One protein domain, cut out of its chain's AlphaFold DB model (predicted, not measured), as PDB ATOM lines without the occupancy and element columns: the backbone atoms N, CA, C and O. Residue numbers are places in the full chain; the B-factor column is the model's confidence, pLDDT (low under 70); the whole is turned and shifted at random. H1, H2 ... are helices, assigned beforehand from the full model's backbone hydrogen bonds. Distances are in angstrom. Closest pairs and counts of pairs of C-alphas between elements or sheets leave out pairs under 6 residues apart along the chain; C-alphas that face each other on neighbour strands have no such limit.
ATOM      1  N   GLY A   2      33.209  -9.384  23.062       37.03
ATOM      2  CA  GLY A   2      32.920  -8.119  22.381       37.03
ATOM      3  C   GLY A   2      32.769  -8.122  20.855       37.03
ATOM      4  O   GLY A   2      32.369  -7.098  20.315       37.03
ATOM      5  N   LYS A   3      33.059  -9.232  20.156       37.81
ATOM      6  CA  LYS A   3      33.221  -9.278  18.684       37.81
ATOM      7  C   LYS A   3      31.973  -8.956  17.836       37.81
ATOM      8  O   LYS A   3      32.112  -8.887  16.627       37.81
ATOM      9  N   ASP A   4      30.805  -8.727  18.430       67.38
ATOM     10  CA  ASP A   4      29.529  -8.696  17.695       67.38
ATOM     11  C   ASP A   4      28.801  -7.337  17.739       67.38
ATOM     12  O   ASP A   4      27.767  -7.157  17.111       67.38
ATOM     13  N   SER A   5      29.303  -6.309  18.440       86.00
ATOM     14  CA  SER A   5      28.587  -5.012  18.407       86.00
ATOM     15  C   SER A   5      28.600  -4.390  17.002       86.00
ATOM     16  O   SER A   5      27.590  -3.849  16.557       86.00
ATOM     17  N   HIS A   6      29.712  -4.525  16.273       88.50
ATOM     18  CA  HIS A   6      29.807  -4.110  14.876       88.50
ATOM     19  C   HIS A   6      28.957  -5.001  13.972       88.50
ATOM     20  O   HIS A   6      28.103  -4.500  13.246       88.50
ATOM     21  N   GLU A   7      29.156  -6.318  14.032       88.88
ATOM     22  CA  GLU A   7      28.465  -7.265  13.157       88.88
ATOM     23  C   GLU A   7      26.941  -7.209  13.343       88.88
ATOM     24  O   GLU A   7      26.224  -7.041  12.352       88.88
ATOM     25  N   SER A   8      26.435  -7.224  14.580       89.75
ATOM     26  CA  SER A   8      25.002  -7.067  14.867       89.75
ATOM     27  C   SER A   8      24.430  -5.735  14.370       89.75
ATOM     28  O   SER A   8      23.376  -5.726  13.728       89.75
ATOM     29  N   LEU A   9      25.120  -4.607  14.597       92.81
ATOM     30  CA  LEU A   9      24.662  -3.290  14.143       92.81
ATOM     31  C   LEU A   9      24.617  -3.216  12.613       92.81
ATOM     32  O   LEU A   9      23.619  -2.779  12.041       92.81
ATOM     33  N   PHE A  10      25.679  -3.654  11.935       93.00
ATOM     34  CA  PHE A  10      25.776  -3.592  10.477       93.00
ATOM     35  C   PHE A  10      24.848  -4.605   9.798       93.00
ATOM     36  O   PHE A  10      24.301  -4.315   8.732       93.00
ATOM     37  N   THR A  11      24.598  -5.758  10.418       92.56
ATOM     38  CA  THR A  11      23.608  -6.733   9.941       92.56
ATOM     39  C   THR A  11      22.200  -6.159  10.013       92.56
ATOM     40  O   THR A  11      21.478  -6.177   9.013       92.56
ATOM     41  N   ALA A  12      21.823  -5.568  11.146       90.06
ATOM     42  CA  ALA A  12      20.534  -4.902  11.277       90.06
ATOM     43  C   ALA A  12      20.409  -3.706  10.321       90.06
ATOM     44  O   ALA A  12      19.377  -3.542   9.666       90.06
ATOM     45  N   ALA A  13      21.480  -2.925  10.143       95.12
ATOM     46  CA  ALA A  13      21.519  -1.848   9.160       95.12
ATOM     47  C   ALA A  13      21.261  -2.367   7.738       95.12
ATOM     48  O   ALA A  13      20.464  -1.775   7.016       95.12
ATOM     49  N   LYS A  14      21.866  -3.494   7.335       95.56
ATOM     50  CA  LYS A  14      21.635  -4.130   6.022       95.56
ATOM     51  C   LYS A  14      20.196  -4.622   5.857       95.56
ATOM     52  O   LYS A  14      19.605  -4.438   4.788       95.56
ATOM     53  N   GLN A  15      19.620  -5.223   6.897       92.94
ATOM     54  CA  GLN A  15      18.229  -5.688   6.890       92.94
ATOM     55  C   GLN A  15      17.261  -4.516   6.713       92.94
ATOM     56  O   GLN A  15      16.424  -4.535   5.809       92.94
ATOM     57  N   VAL A  16      17.426  -3.462   7.516       92.50
ATOM     58  CA  VAL A  16      16.589  -2.263   7.422       92.50
ATOM     59  C   VAL A  16      16.811  -1.567   6.088       92.50
ATOM     60  O   VAL A  16      15.842  -1.263   5.411       92.50
ATOM     61  N   TYR A  17      18.051  -1.397   5.635       94.50
ATOM     62  CA  TYR A  17      18.349  -0.817   4.325       94.50
ATOM     63  C   TYR A  17      17.624  -1.548   3.185       94.50
ATOM     64  O   TYR A  17      17.075  -0.916   2.283       94.50
ATOM     65  N   THR A  18      17.561  -2.881   3.252       93.81
ATOM     66  CA  THR A  18      16.815  -3.707   2.291       93.81
ATOM     67  C   THR A  18      15.305  -3.490   2.394       93.81
ATOM     68  O   THR A  18      14.628  -3.449   1.369       93.81
ATOM     69  N   HIS A  19      14.771  -3.338   3.608       91.00
ATOM     70  CA  HIS A  19      13.361  -3.018   3.836       91.00
ATOM     71  C   HIS A  19      13.001  -1.624   3.307       91.00
ATOM     72  O   HIS A  19      12.071  -1.503   2.518       91.00
ATOM     73  N   ILE A  20      13.790  -0.598   3.644       90.62
ATOM     74  CA  ILE A  20      13.599   0.779   3.172       90.62
ATOM     75  C   ILE A  20      13.613   0.831   1.646       90.62
ATOM     76  O   ILE A  20      12.738   1.450   1.061       90.62
ATOM     77  N   LYS A  21      14.530   0.115   0.981       90.62
ATOM     78  CA  LYS A  21      14.561   0.039  -0.491       90.62
ATOM     79  C   LYS A  21      13.296  -0.545  -1.125       90.62
ATOM     80  O   LYS A  21      13.065  -0.305  -2.307       90.62
ATOM     81  N   LYS A  22      12.512  -1.326  -0.378       92.31
ATOM     82  CA  LYS A  22      11.243  -1.915  -0.832       92.31
ATOM     83  C   LYS A  22      10.024  -1.067  -0.449       92.31
ATOM     84  O   LYS A  22       8.954  -1.290  -1.007       92.31
ATOM     85  N   ASP A  23      10.174  -0.121   0.475       91.94
ATOM     86  CA  ASP A  23       9.108   0.783   0.904       91.94
ATOM     87  C   ASP A  23       8.992   1.960  -0.074       91.94
ATOM     88  O   ASP A  23       9.870   2.825  -0.163       91.94
ATOM     89  N   ALA A  24       7.901   1.969  -0.840       88.19
ATOM     90  CA  ALA A  24       7.678   2.959  -1.885       88.19
ATOM     91  C   ALA A  24       7.571   4.386  -1.327       88.19
ATOM     92  O   ALA A  24       8.111   5.307  -1.931       88.19
ATOM     93  N   ASP A  25       6.945   4.581  -0.166       90.31
ATOM     94  CA  ASP A  25       6.739   5.910   0.413       90.31
ATOM     95  C   ASP A  25       8.046   6.495   0.950       90.31
ATOM     96  O   ASP A  25       8.337   7.680   0.765       90.31
ATOM     97  N   LEU A  26       8.869   5.673   1.601       89.00
ATOM     98  CA  LEU A  26      10.180   6.095   2.092       89.00
ATOM     99  C   LEU A  26      11.147   6.349   0.938       89.00
ATOM    100  O   LEU A  26      11.862   7.351   0.956       89.00
ATOM    101  N   MET A  27      11.129   5.509  -0.097       94.44
ATOM    102  CA  MET A  27      11.926   5.744  -1.301       94.44
ATOM    103  C   MET A  27      11.429   6.939  -2.113       94.44
ATOM    104  O   MET A  27      12.254   7.614  -2.729       94.44
ATOM    105  N   ASN A  28      10.134   7.266  -2.060       90.81
ATOM    106  CA  ASN A  28       9.605   8.517  -2.599       90.81
ATOM    107  C   ASN A  28      10.180   9.712  -1.836       90.81
ATOM    108  O   ASN A  28      10.743  10.588  -2.474       90.81
ATOM    109  N   LYS A  29      10.198   9.699  -0.496       86.44
ATOM    110  CA  LYS A  29      10.853  10.760   0.297       86.44
ATOM    111  C   LYS A  29      12.356  10.874   0.019       86.44
ATOM    112  O   LYS A  29      12.871  11.977  -0.135       86.44
ATOM    113  N   VAL A  30      13.075   9.751  -0.088       87.44
ATOM    114  CA  VAL A  30      14.491   9.734  -0.514       87.44
ATOM    115  C   VAL A  30      14.625  10.362  -1.896       87.44
ATOM    116  O   VAL A  30      15.517  11.176  -2.122       87.44
ATOM    117  N   SER A  31      13.745   9.991  -2.825       88.38
ATOM    118  CA  SER A  31      13.705  10.547  -4.169       88.38
ATOM    119  C   SER A  31      13.380  12.037  -4.144       88.38
ATOM    120  O   SER A  31      14.005  12.772  -4.897       88.38
ATOM    121  N   ASP A  32      12.493  12.510  -3.272       85.62
ATOM    122  CA  ASP A  32      12.126  13.919  -3.120       85.62
ATOM    123  C   ASP A  32      13.289  14.729  -2.561       85.62
ATOM    124  O   ASP A  32      13.632  15.756  -3.135       85.62
ATOM    125  N   ILE A  33      13.996  14.227  -1.545       72.00
ATOM    126  CA  ILE A  33      15.210  14.865  -1.018       72.00
ATOM    127  C   ILE A  33      16.326  14.838  -2.064       72.00
ATOM    128  O   ILE A  33      17.005  15.837  -2.279       72.00
ATOM    129  N   LYS A  34      16.526  13.718  -2.770       75.56
ATOM    130  CA  LYS A  34      17.502  13.641  -3.866       75.56
ATOM    131  C   LYS A  34      17.099  14.559  -5.014       75.56
ATOM    132  O   LYS A  34      17.979  15.170  -5.600       75.56
ATOM    133  N   SER A  35      15.825  14.706  -5.336       75.00
ATOM    134  CA  SER A  35      15.359  15.609  -6.396       75.00
ATOM    135  C   SER A  35      15.481  17.061  -5.942       75.00
ATOM    136  O   SER A  35      15.954  17.909  -6.682       75.00
ATOM    137  N   GLY A  36      15.170  17.347  -4.685       62.75
ATOM    138  CA  GLY A  36      15.276  18.655  -4.069       62.75
ATOM    139  C   GLY A  36      16.725  19.120  -3.915       62.75
ATOM    140  O   GLY A  36      17.082  20.148  -4.478       62.75
ATOM    141  N   TYR A  37      17.611  18.322  -3.303       49.56
ATOM    142  CA  TYR A  37      19.065  18.595  -3.214       49.56
ATOM    143  C   TYR A  37      19.713  18.683  -4.596       49.56
ATOM    144  O   TYR A  37      20.855  19.069  -4.767       49.56
ATOM    145  N   LYS A  38      19.031  18.213  -5.636       57.19
ATOM    146  CA  LYS A  38      19.497  18.439  -6.994       57.19
ATOM    147  C   LYS A  38      19.083  19.779  -7.543       57.19
ATOM    148  O   LYS A  38      19.886  20.405  -8.214       57.19
ATOM    149  N   ARG A  39      17.803  20.084  -7.328       60.56
ATOM    150  CA  ARG A  39      17.081  21.223  -7.861       60.56
ATOM    151  C   ARG A  39      17.653  22.506  -7.288       60.56
ATOM    152  O   ARG A  39      17.784  23.478  -8.003       60.56
ATOM    153  N   HIS A  40      18.016  22.472  -6.012       48.09
ATOM    154  CA  HIS A  40      18.677  23.579  -5.333       48.09
ATOM    155  C   HIS A  40      20.196  23.483  -5.379       48.09
ATOM    156  O   HIS A  40      20.851  24.438  -5.009       48.09
ATOM    157  N   GLY A  41      20.719  22.314  -5.766       38.53
ATOM    158  CA  GLY A  41      22.122  21.956  -5.670       38.53
ATOM    159  C   GLY A  41      22.616  21.784  -4.220       38.53
ATOM    160  O   GLY A  41      23.326  20.819  -3.961       38.53
ATOM    161  N   GLU A  42      22.220  22.659  -3.287       44.88
ATOM    162  CA  GLU A  42      22.682  22.703  -1.900       44.88
ATOM    163  C   GLU A  42      21.646  22.122  -0.964       44.88
ATOM    164  O   GLU A  42      20.470  21.905  -1.278       44.88
ATOM    165  N   TRP A  43      22.115  21.877   0.253       56.16
ATOM    166  CA  TRP A  43      21.241  21.747   1.392       56.16
ATOM    167  C   TRP A  43      20.679  23.123   1.721       56.16
ATOM    168  O   TRP A  43      21.395  23.986   2.212       56.16
ATOM    169  N   ASN A  44      19.384  23.301   1.495       56.06
ATOM    170  CA  ASN A  44      18.628  24.403   2.074       56.06
ATOM    171  C   ASN A  44      17.823  23.912   3.287       56.06
ATOM    172  O   ASN A  44      17.757  22.710   3.567       56.06
ATOM    173  N   GLU A  45      17.201  24.840   4.005       56.03
ATOM    174  CA  GLU A  45      16.449  24.542   5.226       56.03
ATOM    175  C   GLU A  45      15.321  23.525   4.990       56.03
ATOM    176  O   GLU A  45      15.206  22.549   5.726       56.03
ATOM    177  N   SER A  46      14.554  23.658   3.903       70.88
ATOM    178  CA  SER A  46      13.461  22.728   3.579       70.88
ATOM    179  C   SER A  46      13.955  21.297   3.345       70.88
ATOM    180  O   SER A  46      13.376  20.343   3.863       70.88
ATOM    181  N   LEU A  47      15.047  21.122   2.600       59.19
ATOM    182  CA  LEU A  47      15.628  19.804   2.329       59.19
ATOM    183  C   LEU A  47      16.309  19.204   3.542       59.19
ATOM    184  O   LEU A  47      16.271  17.989   3.729       59.19
ATOM    185  N   THR A  48      16.927  20.056   4.352       57.19
ATOM    186  CA  THR A  48      17.495  19.654   5.632       57.19
ATOM    187  C   THR A  48      16.379  19.139   6.532       57.19
ATOM    188  O   THR A  48      16.490  18.024   7.031       57.19
ATOM    189  N   ASN A  49      15.250  19.846   6.612       69.38
ATOM    190  CA  ASN A  49      14.077  19.426   7.381       69.38
ATOM    191  C   ASN A  49      13.452  18.136   6.831       69.38
ATOM    192  O   ASN A  49      13.100  17.249   7.599       69.38
ATOM    193  N   GLN A  50      13.364  17.971   5.509       74.06
ATOM    194  CA  GLN A  50      12.875  16.725   4.904       74.06
ATOM    195  C   GLN A  50      13.815  15.546   5.163       74.06
ATOM    196  O   GLN A  50      13.351  14.440   5.443       74.06
ATOM    197  N   LYS A  51      15.131  15.768   5.078       76.94
ATOM    198  CA  LYS A  51      16.140  14.762   5.411       76.94
ATOM    199  C   LYS A  51      16.051  14.373   6.879       76.94
ATOM    200  O   LYS A  51      16.015  13.180   7.149       76.94
ATOM    201  N   VAL A  52      15.970  15.342   7.788       71.12
ATOM    202  CA  VAL A  52      15.795  15.095   9.225       71.12
ATOM    203  C   VAL A  52      14.504  14.315   9.470       71.12
ATOM    204  O   VAL A  52      14.557  13.258  10.079       71.12
ATOM    205  N   ALA A  53      13.380  14.716   8.874       82.06
ATOM    206  CA  ALA A  53      12.110  13.996   9.004       82.06
ATOM    207  C   ALA A  53      12.156  12.564   8.430       82.06
ATOM    208  O   ALA A  53      11.447  11.665   8.891       82.06
ATOM    209  N   LEU A  54      12.962  12.324   7.391       87.94
ATOM    210  CA  LEU A  54      13.203  10.979   6.871       87.94
ATOM    211  C   LEU A  54      14.099  10.166   7.815       87.94
ATOM    212  O   LEU A  54      13.811   8.995   8.052       87.94
ATOM    213  N   GLU A  55      15.165  10.772   8.338       88.56
ATOM    214  CA  GLU A  55      16.036  10.166   9.345       88.56
ATOM    215  C   GLU A  55      15.233   9.796  10.596       88.56
ATOM    216  O   GLU A  55      15.345   8.661  11.044       88.56
ATOM    217  N   GLU A  56      14.353  10.668  11.090       82.81
ATOM    218  CA  GLU A  56      13.432  10.412  12.206       82.81
ATOM    219  C   GLU A  56      12.488   9.244  11.905       82.81
ATOM    220  O   GLU A  56      12.440   8.276  12.661       82.81
ATOM    221  N   LYS A  57      11.814   9.245  10.746       89.38
ATOM    222  CA  LYS A  57      10.895   8.151  10.383       89.38
ATOM    223  C   LYS A  57      11.614   6.800  10.269       89.38
ATOM    224  O   LYS A  57      11.062   5.767  10.643       89.38
ATOM    225  N   ILE A  58      12.836   6.780   9.733       91.75
ATOM    226  CA  ILE A  58      13.648   5.555   9.655       91.75
ATOM    227  C   ILE A  58      14.169   5.163  11.044       91.75
ATOM    228  O   ILE A  58      14.195   3.974  11.362       91.75
ATOM    229  N   THR A  59      14.523   6.140  11.880       91.38
ATOM    230  CA  THR A  59      14.898   5.934  13.286       91.38
ATOM    231  C   THR A  59      13.768   5.238  14.036       91.38
ATOM    232  O   THR A  59      14.026   4.222  14.673       91.38
ATOM    233  N   ASP A  60      12.517   5.674  13.871       83.12
ATOM    234  CA  ASP A  60      11.349   5.028  14.481       83.12
ATOM    235  C   ASP A  60      11.204   3.567  14.048       83.12
ATOM    236  O   ASP A  60      10.987   2.687  14.880       83.12
ATOM    237  N   ILE A  61      11.374   3.271  12.755       89.06
ATOM    238  CA  ILE A  61      11.308   1.894  12.233       89.06
ATOM    239  C   ILE A  61      12.384   1.021  12.888       89.06
ATOM    240  O   ILE A  61      12.094  -0.079  13.368       89.06
ATOM    241  N   ILE A  62      13.626   1.507  12.927       92.56
ATOM    242  CA  ILE A  62      14.747   0.766  13.515       92.56
ATOM    243  C   ILE A  62      14.539   0.599  15.019       92.56
ATOM    244  O   ILE A  62      14.731  -0.497  15.540       92.56
ATOM    245  N   TYR A  63      14.105   1.649  15.714       87.19
ATOM    246  CA  TYR A  63      13.841   1.621  17.146       87.19
ATOM    247  C   TYR A  63      12.696   0.663  17.499       87.19
ATOM    248  O   TYR A  63      12.782  -0.081  18.479       87.19
ATOM    249  N   MET A  64      11.641   0.609  16.687       84.56
ATOM    250  CA  MET A  64      10.555  -0.353  16.867       84.56
ATOM    251  C   MET A  64      11.035  -1.792  16.655       84.56
ATOM    252  O   MET A  64      10.685  -2.664  17.448       84.56
ATOM    253  N   ASN A  65      11.885  -2.044  15.656       86.50
ATOM    254  CA  ASN A  65      12.497  -3.362  15.455       86.50
ATOM    255  C   ASN A  65      13.420  -3.743  16.621       86.50
ATOM    256  O   ASN A  65      13.306  -4.840  17.166       86.50
ATOM    257  N   TYR A  66      14.272  -2.814  17.059       90.56
ATOM    258  CA  TYR A  66      15.122  -2.974  18.237       90.56
ATOM    259  C   TYR A  66      14.284  -3.322  19.472       90.56
ATOM    260  O   TYR A  66      14.495  -4.356  20.100       90.56
ATOM    261  N   SER A  67      13.283  -2.500  19.796       85.19
ATOM    262  CA  SER A  67      12.490  -2.647  21.021       85.19
ATOM    263  C   SER A  67      11.679  -3.940  21.060       85.19
ATOM    264  O   SER A  67      11.496  -4.492  22.143       85.19
ATOM    265  N   ARG A  68      11.241  -4.448  19.900       85.38
ATOM    266  CA  ARG A  68      10.493  -5.708  19.754       85.38
ATOM    267  C   ARG A  68      11.371  -6.957  19.714       85.38
ATOM    268  O   ARG A  68      10.832  -8.058  19.730       85.38
ATOM    269  N   THR A  69      12.694  -6.814  19.660       87.25
ATOM    270  CA  THR A  69      13.598  -7.969  19.677       87.25
ATOM    271  C   THR A  69      13.703  -8.497  21.105       87.25
ATOM    272  O   THR A  69      14.508  -8.011  21.893       87.25
ATOM    273  N   THR A  70      12.858  -9.459  21.467       87.75
ATOM    274  CA  THR A  70      12.826 -10.044  22.813       87.75
ATOM    275  C   THR A  70      13.858 -11.160  22.985       87.75
ATOM    276  O   THR A  70      14.151 -11.862  22.016       87.75
ATOM    277  N   GLU A 250      17.465   4.051  20.509       82.38
ATOM    278  CA  GLU A 250      17.182   5.281  19.760       82.38
ATOM    279  C   GLU A 250      18.467   5.892  19.193       82.38
ATOM    280  O   GLU A 250      18.548   6.162  18.003       82.38
ATOM    281  N   SER A 251      19.518   5.999  20.013       86.94
ATOM    282  CA  SER A 251      20.842   6.476  19.595       86.94
ATOM    283  C   SER A 251      21.404   5.660  18.424       86.94
ATOM    284  O   SER A 251      21.876   6.221  17.436       86.94
ATOM    285  N   ARG A 252      21.345   4.324  18.486       90.94
ATOM    286  CA  ARG A 252      21.871   3.457  17.416       90.94
ATOM    287  C   ARG A 252      20.927   3.383  16.224       90.94
ATOM    288  O   ARG A 252      21.416   3.301  15.098       90.94
ATOM    289  N   ALA A 253      19.618   3.493  16.442       92.75
ATOM    290  CA  ALA A 253      18.651   3.682  15.368       92.75
ATOM    291  C   ALA A 253      18.932   4.965  14.581       92.75
ATOM    292  O   ALA A 253      18.969   4.908  13.357       92.75
ATOM    293  N   GLU A 254      19.235   6.072  15.258       90.94
ATOM    294  CA  GLU A 254      19.586   7.345  14.628       90.94
ATOM    295  C   GLU A 254      20.878   7.224  13.808       90.94
ATOM    296  O   GLU A 254      20.938   7.670  12.662       90.94
ATOM    297  N   MET A 255      21.912   6.560  14.344       91.31
ATOM    298  CA  MET A 255      23.168   6.339  13.613       91.31
ATOM    299  C   MET A 255      22.962   5.474  12.366       91.31
ATOM    300  O   MET A 255      23.469   5.804  11.290       91.31
ATOM    301  N   ILE A 256      22.194   4.387  12.488       95.69
ATOM    302  CA  ILE A 256      21.832   3.539  11.350       95.69
ATOM    303  C   ILE A 256      20.998   4.340  10.348       95.69
ATOM    304  O   ILE A 256      21.305   4.297   9.161       95.69
ATOM    305  N   ALA A 257      19.993   5.099  10.791       95.38
ATOM    306  CA  ALA A 257      19.140   5.911   9.931       95.38
ATOM    307  C   ALA A 257      19.962   6.935   9.148       95.38
ATOM    308  O   ALA A 257      19.883   6.962   7.925       95.38
ATOM    309  N   LYS A 258      20.839   7.692   9.816       87.25
ATOM    310  CA  LYS A 258      21.782   8.625   9.182       87.25
ATOM    311  C   LYS A 258      22.715   7.919   8.197       87.25
ATOM    312  O   LYS A 258      22.956   8.430   7.105       87.25
ATOM    313  N   GLY A 259      23.224   6.732   8.536       87.00
ATOM    314  CA  GLY A 259      24.057   5.916   7.644       87.00
ATOM    315  C   GLY A 259      23.304   5.430   6.400       87.00
ATOM    316  O   GLY A 259      23.811   5.551   5.282       87.00
ATOM    317  N   ILE A 260      22.072   4.946   6.582       93.94
ATOM    318  CA  ILE A 260      21.154   4.508   5.526       93.94
ATOM    319  C   ILE A 260      20.776   5.688   4.640       93.94
ATOM    320  O   ILE A 260      20.967   5.609   3.433       93.94
ATOM    321  N   VAL A 261      20.301   6.793   5.209       89.06
ATOM    322  CA  VAL A 261      19.909   8.002   4.477       89.06
ATOM    323  C   VAL A 261      21.109   8.585   3.740       89.06
ATOM    324  O   VAL A 261      21.005   8.891   2.557       89.06
ATOM    325  N   SER A 262      22.287   8.649   4.368       78.50
ATOM    326  CA  SER A 262      23.520   9.070   3.697       78.50
ATOM    327  C   SER A 262      23.876   8.147   2.530       78.50
ATOM    328  O   SER A 262      24.170   8.639   1.441       78.50
ATOM    329  N   SER A 263      23.799   6.825   2.706       87.25
ATOM    330  CA  SER A 263      24.009   5.847   1.629       87.25
ATOM    331  C   SER A 263      22.983   5.994   0.507       87.25
ATOM    332  O   SER A 263      23.359   6.042  -0.658       87.25
ATOM    333  N   LEU A 264      21.699   6.131   0.835       85.12
ATOM    334  CA  LEU A 264      20.616   6.252  -0.136       85.12
ATOM    335  C   LEU A 264      20.659   7.586  -0.889       85.12
ATOM    336  O   LEU A 264      20.347   7.608  -2.075       85.12
ATOM    337  N   ILE A 265      21.056   8.690  -0.247       79.69
ATOM    338  CA  ILE A 265      21.135  10.024  -0.867       79.69
ATOM    339  C   ILE A 265      22.426  10.206  -1.675       79.69
ATOM    340  O   ILE A 265      22.384  10.834  -2.732       79.69
ATOM    341  N   SER A 266      23.558   9.679  -1.198       64.25
ATOM    342  CA  SER A 266      24.868   9.827  -1.860       64.25
ATOM    343  C   SER A 266      25.254   8.664  -2.772       64.25
ATOM    344  O   SER A 266      26.280   8.741  -3.441       64.25
ATOM    345  N   ASP A 267      24.469   7.585  -2.764       72.56
ATOM    346  CA  ASP A 267      24.716   6.329  -3.486       72.56
ATOM    347  C   ASP A 267      26.042   5.635  -3.127       72.56
ATOM    348  O   ASP A 267      26.500   4.731  -3.823       72.56
ATOM    349  N   LYS A 268      26.655   6.021  -2.002       68.69
ATOM    350  CA  LYS A 268      27.824   5.339  -1.437       68.69
ATOM    351  C   LYS A 268      27.421   4.037  -0.736       68.69
ATOM    352  O   LYS A 268      26.298   3.951  -0.220       68.69
ATOM    353  N   PRO A 269      28.325   3.041  -0.646       86.31
ATOM    354  CA  PRO A 269      28.069   1.808   0.093       86.31
ATOM    355  C   PRO A 269      27.608   2.074   1.531       86.31
ATOM    356  O   PRO A 269      28.168   2.933   2.216       86.31
ATOM    357  N   LEU A 270      26.606   1.315   1.994       88.56
ATOM    358  CA  LEU A 270      26.038   1.455   3.340       88.56
ATOM    359  C   LEU A 270      27.109   1.363   4.426       88.56
ATOM    360  O   LEU A 270      27.118   2.182   5.338       88.56
ATOM    361  N   GLU A 271      28.021   0.400   4.300       83.56
ATOM    362  CA  GLU A 271      29.102   0.185   5.263       83.56
ATOM    363  C   GLU A 271      29.990   1.427   5.386       83.56
ATOM    364  O   GLU A 271      30.204   1.934   6.482       83.56
ATOM    365  N   GLN A 272      30.412   1.999   4.256       74.38
ATOM    366  CA  GLN A 272      31.230   3.210   4.236       74.38
ATOM    367  C   GLN A 272      30.495   4.410   4.853       74.38
ATOM    368  O   GLN A 272      31.087   5.179   5.616       74.38
ATOM    369  N   SER A 273      29.211   4.583   4.527       71.62
ATOM    370  CA  SER A 273      28.390   5.677   5.053       71.62
ATOM    371  C   SER A 273      28.148   5.541   6.554       71.62
ATOM    372  O   SER A 273      28.310   6.521   7.281       71.62
ATOM    373  N   LEU A 274      27.824   4.341   7.040       85.25
ATOM    374  CA  LEU A 274      27.600   4.077   8.460       85.25
ATOM    375  C   LEU A 274      28.893   4.222   9.270       85.25
ATOM    376  O   LEU A 274      28.892   4.914  10.284       85.25
ATOM    377  N   THR A 275      30.020   3.688   8.786       72.69
ATOM    378  CA  THR A 275      31.342   3.898   9.402       72.69
ATOM    379  C   THR A 275      31.687   5.383   9.502       72.69
ATOM    380  O   THR A 275      32.175   5.837  10.537       72.69
ATOM    381  N   LYS A 276      31.407   6.172   8.454       57.88
ATOM    382  CA  LYS A 276      31.612   7.626   8.492       57.88
ATOM    383  C   LYS A 276      30.716   8.292   9.539       57.88
ATOM    384  O   LYS A 276      31.206   9.122  10.296       57.88
ATOM    385  N   VAL A 277      29.431   7.938   9.586       70.19
ATOM    386  CA  VAL A 277      28.469   8.500  10.548       70.19
ATOM    387  C   VAL A 277      28.881   8.192  11.984       70.19
ATOM    388  O   VAL A 277      28.932   9.120  12.787       70.19
ATOM    389  N   LEU A 278      29.248   6.943  12.286       73.75
ATOM    390  CA  LEU A 278      29.722   6.528  13.609       73.75
ATOM    391  C   LEU A 278      30.936   7.352  14.052       73.75
ATOM    392  O   LEU A 278      30.918   7.920  15.141       73.75
ATOM    393  N   ARG A 279      31.941   7.506  13.177       60.66
ATOM    394  CA  ARG A 279      33.141   8.312  13.466       60.66
ATOM    395  C   ARG A 279      32.812   9.786  13.705       60.66
ATOM    396  O   ARG A 279      33.317  10.368  14.658       60.66
ATOM    397  N   VAL A 280      31.955  10.383  12.871       54.78
ATOM    398  CA  VAL A 280      31.529  11.791  13.010       54.78
ATOM    399  C   VAL A 280      30.785  12.029  14.325       54.78
ATOM    400  O   VAL A 280      30.961  13.074  14.939       54.78
ATOM    401  N   HIS A 281      29.990  11.057  14.778       67.25
ATOM    402  CA  HIS A 281      29.224  11.153  16.026       67.25
ATOM    403  C   HIS A 281      29.982  10.602  17.242       67.25
ATOM    404  O   HIS A 281      29.394  10.424  18.309       67.25
ATOM    405  N   GLY A 282      31.288  10.362  17.093       54.50
ATOM    406  CA  GLY A 282      32.192  10.094  18.203       54.50
ATOM    407  C   GLY A 282      32.320   8.635  18.634       54.50
ATOM    408  O   GLY A 282      32.995   8.365  19.630       54.50
ATOM    409  N   TYR A 283      31.728   7.695  17.898       76.12
ATOM    410  CA  TYR A 283      31.758   6.264  18.199       76.12
ATOM    411  C   TYR A 283      32.944   5.544  17.557       76.12
ATOM    412  O   TYR A 283      33.463   5.954  16.515       76.12
ATOM    413  N   ASP A 284      33.358   4.442  18.180       76.38
ATOM    414  CA  ASP A 284      34.294   3.506  17.570       76.38
ATOM    415  C   ASP A 284      33.579   2.751  16.438       76.38
ATOM    416  O   ASP A 284      32.518   2.160  16.634       76.38
ATOM    417  N   ALA A 285      34.133   2.796  15.226       73.88
ATOM    418  CA  ALA A 285      33.520   2.131  14.081       73.88
ATOM    419  C   ALA A 285      33.631   0.600  14.149       73.88
ATOM    420  O   ALA A 285      32.756  -0.083  13.625       73.88
ATOM    421  N   GLU A 286      34.670   0.071  14.793       77.94
ATOM    422  CA  GLU A 286      34.906  -1.364  14.972       77.94
ATOM    423  C   GLU A 286      34.162  -1.910  16.201       77.94
ATOM    424  O   GLU A 286      33.893  -3.107  16.293       77.94
ATOM    425  N   GLN A 287      33.799  -1.036  17.149       83.25
ATOM    426  CA  GLN A 287      32.977  -1.373  18.315       83.25
ATOM    427  C   GLN A 287      31.934  -0.280  18.605       83.25
ATOM    428  O   GLN A 287      32.080   0.466  19.571       83.25
ATOM    429  N   PRO A 288      30.834  -0.194  17.835       87.31
ATOM    430  CA  PRO A 288      29.866   0.908  17.925       87.31
ATOM    431  C   PRO A 288      29.060   0.967  19.233       87.31
ATOM    432  O   PRO A 288      28.336   1.935  19.491       87.31
ATOM    433  N   ALA A 289      29.186  -0.049  20.088       89.50
ATOM    434  CA  ALA A 289      28.730   0.014  21.472       89.50
ATOM    435  C   ALA A 289      29.537   1.018  22.313       89.50
ATOM    436  O   ALA A 289      29.036   1.489  23.332       89.50
ATOM    437  N   LEU A 290      30.766   1.336  21.903       86.56
ATOM    438  CA  LEU A 290      31.726   2.156  22.629       86.56
ATOM    439  C   LEU A 290      31.975   3.487  21.906       86.56
ATOM    440  O   LEU A 290      31.889   3.603  20.681       86.56
ATOM    441  N   LEU A 291      32.317   4.507  22.682       76.75
ATOM    442  CA  LEU A 291      32.850   5.762  22.178       76.75
ATOM    443  C   LEU A 291      34.281   5.553  21.678       76.75
ATOM    444  O   LEU A 291      35.045   4.765  22.243       76.75
ATOM    445  N   SER A 292      34.653   6.296  20.638       62.47
ATOM    446  CA  SER A 292      36.011   6.278  20.102       62.47
ATOM    447  C   SER A 292      37.015   6.694  21.173       62.47
ATOM    448  O   SER A 292      36.744   7.567  22.005       62.47
ATOM    449  N   GLN A 293      38.209   6.113  21.111       51.62
ATOM    450  CA  GLN A 293      39.286   6.451  22.034       51.62
ATOM    451  C   GLN A 293      39.598   7.957  22.013       51.62
ATOM    452  O   GLN A 293      39.744   8.568  23.066       51.62
ATOM    453  N   SER A 294      39.554   8.595  20.838       45.47
ATOM    454  CA  SER A 294      39.706  10.048  20.701       45.47
ATOM    455  C   SER A 294      38.641  10.848  21.448       45.47
ATOM    456  O   SER A 294      38.959  11.894  22.009       45.47
ATOM    457  N   VAL A 295      37.387  10.387  21.485       52.47
ATOM    458  CA  VAL A 295      36.312  11.052  22.239       52.47
ATOM    459  C   VAL A 295      36.464  10.811  23.730       52.47
ATOM    460  O   VAL A 295      36.319  11.754  24.500       52.47
ATOM    461  N   LYS A 296      36.827   9.595  24.144       52.25
ATOM    462  CA  LYS A 296      37.112   9.282  25.549       52.25
ATOM    463  C   LYS A 296      38.275  10.099  26.081       52.25
ATOM    464  O   LYS A 296      38.159  10.655  27.161       52.25
ATOM    465  N   GLU A 297      39.349  10.238  25.312       46.50
ATOM    466  CA  GLU A 297      40.492  11.091  25.641       46.50
ATOM    467  C   GLU A 297      40.113  12.567  25.640       46.50
ATOM    468  O   GLU A 297      40.479  13.287  26.560       46.50
ATOM    469  N   THR A 298      39.342  13.020  24.646       44.00
ATOM    470  CA  THR A 298      38.848  14.404  24.579       44.00
ATOM    471  C   THR A 298      37.971  14.733  25.778       44.00
ATOM    472  O   THR A 298      38.107  15.822  26.323       44.00
ATOM    473  N   TYR A 299      37.115  13.804  26.197       46.31
ATOM    474  CA  TYR A 299      36.299  13.929  27.391       46.31
ATOM    475  C   TYR A 299      37.117  13.821  28.668       46.31
ATOM    476  O   TYR A 299      36.872  14.592  29.577       46.31
ATOM    477  N   PHE A 300      38.082  12.905  28.758       39.88
ATOM    478  CA  PHE A 300      38.986  12.846  29.902       39.88
ATOM    479  C   PHE A 300      39.631  14.213  30.079       39.88
ATOM    480  O   PHE A 300      39.512  14.809  31.139       39.88
ATOM    481  N   ASP A 301      40.102  14.791  28.979       35.00
ATOM    482  CA  ASP A 301      40.659  16.137  28.922       35.00
ATOM    483  C   ASP A 301      39.655  17.249  29.269       35.00
ATOM    484  O   ASP A 301      40.092  18.278  29.760       35.00
ATOM    485  N   ILE A 302      38.345  17.065  29.037       35.00
ATOM    486  CA  ILE A 302      37.276  18.018  29.419       35.00
ATOM    487  C   ILE A 302      36.823  17.827  30.883       35.00
ATOM    488  O   ILE A 302      36.474  18.771  31.586       35.00
ATOM    489  N   SER A 303      36.838  16.590  31.372       34.09
ATOM    490  CA  SER A 303      36.491  16.220  32.743       34.09
ATOM    491  C   SER A 303      37.602  16.612  33.716       34.09
ATOM    492  O   SER A 303      37.298  17.021  34.830       34.09
ATOM    493  N   ILE A 304      38.866  16.589  33.265       34.03
ATOM    494  CA  ILE A 304      40.032  17.184  33.936       34.03
ATOM    495  C   ILE A 304      39.888  18.715  33.999       34.03
ATOM    496  O   ILE A 304      40.242  19.314  35.010       34.03
ATOM    497  N   THR A 305      39.292  19.348  32.979       33.69
ATOM    498  CA  THR A 305      38.931  20.779  32.968       33.69
ATOM    499  C   THR A 305      37.537  21.043  33.530       33.69
ATOM    500  O   THR A 305      36.844  21.893  32.987       33.69
ATOM    501  N   GLY A 306      37.096  20.280  34.539       30.39
ATOM    502  CA  GLY A 306      35.726  20.224  35.061       30.39
ATOM    503  C   GLY A 306      34.753  21.274  34.515       30.39
ATOM    504  O   GLY A 306      34.887  22.455  34.824       30.39
ATOM    505  N   SER A 307      33.738  20.828  33.770       30.72
ATOM    506  CA  SER A 307      32.574  21.614  33.339       30.72
ATOM    507  C   SER A 307      31.733  22.048  34.545       30.72
ATOM    508  O   SER A 307      30.593  21.648  34.747       30.72
ATOM    509  N   GLY A 308      32.315  22.874  35.408       28.16
ATOM    510  CA  GLY A 308      31.565  23.758  36.266       28.16
ATOM    511  C   GLY A 308      30.770  24.708  35.393       28.16
ATOM    512  O   GLY A 308      31.305  25.296  34.461       28.16
TER     513      GLY A 308
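Overview. This is residues 2 to 70 and 250 to 308 of the 966 residues of the protein "Cysteine protease domain, YopT-type" of Providencia alcalifaciens DSM 30120 (UniProt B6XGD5). The longest helix, H3, folds back from H2 as a hairpin and crosses one side of H4, the middle of the body; H5 crosses the opposite side of H4, and H1 crosses it too, making a corner with H2. H6 follows a long loop, and residues 297 to 308 stick out as an arm. The 128 printed residues include six named helices, H1 to H6 in chain order, and no named strand: all helix, with mostly crossed packing. The whole is only just compact, close to loose, with a radius of gyration of the C-alphas of 16.2 A and spans of 47 by 37 by 25 A.

Arrangement. H3, residues 45 to 68, touches the hub, H4, residues 250 to 266, at a steep tilt of 50 degrees, opposite ways; their closest C-alphas, of Thr 59 and Ala 253, are 4.8 A apart. With residues 47 to 54 alone, H3 touches H2, residues 24 to 39, in a helical hairpin at a shallow tilt of 26 degrees; the closest C-alphas, of Ile 33 and Leu 47, are 6.0 A apart. H5, residues 270 to 280, touches H4, the closest C-alphas being those of Gly 259 and Leu 274, 4.1 A. H1, residues 5 to 22, touches H4 with residues 9 to 17 alone, closest at the C-alphas of Ala 13 and Ile 256, 5.8 A. H1 and H2 only just touch, only at the corner, with 3 pairs of C-alphas within 8 A. H6, residues 293 to 304, touches no helix. In H1 to H6 every O i to N i+4 pair is within hydrogen-bond range.

Along the chain. H3 is 34.1 A long, from C-alpha 45 at (16.449, 24.542, 5.226); H1 is 26.1 A, H4 23.4 A and H2 21.4 A. H6 ends at C-alpha 304, (40.032, 17.184, 33.936).

Size, cuts and confidence. Residues 71 to 249 are not printed; C-alphas 70 and 250 are 16.2 A apart across the cut. The link from H5 to H6 is long. Mean pLDDT of the printed part is 74.5; residues 36 to 45 and 292 to 308 are among those under 70.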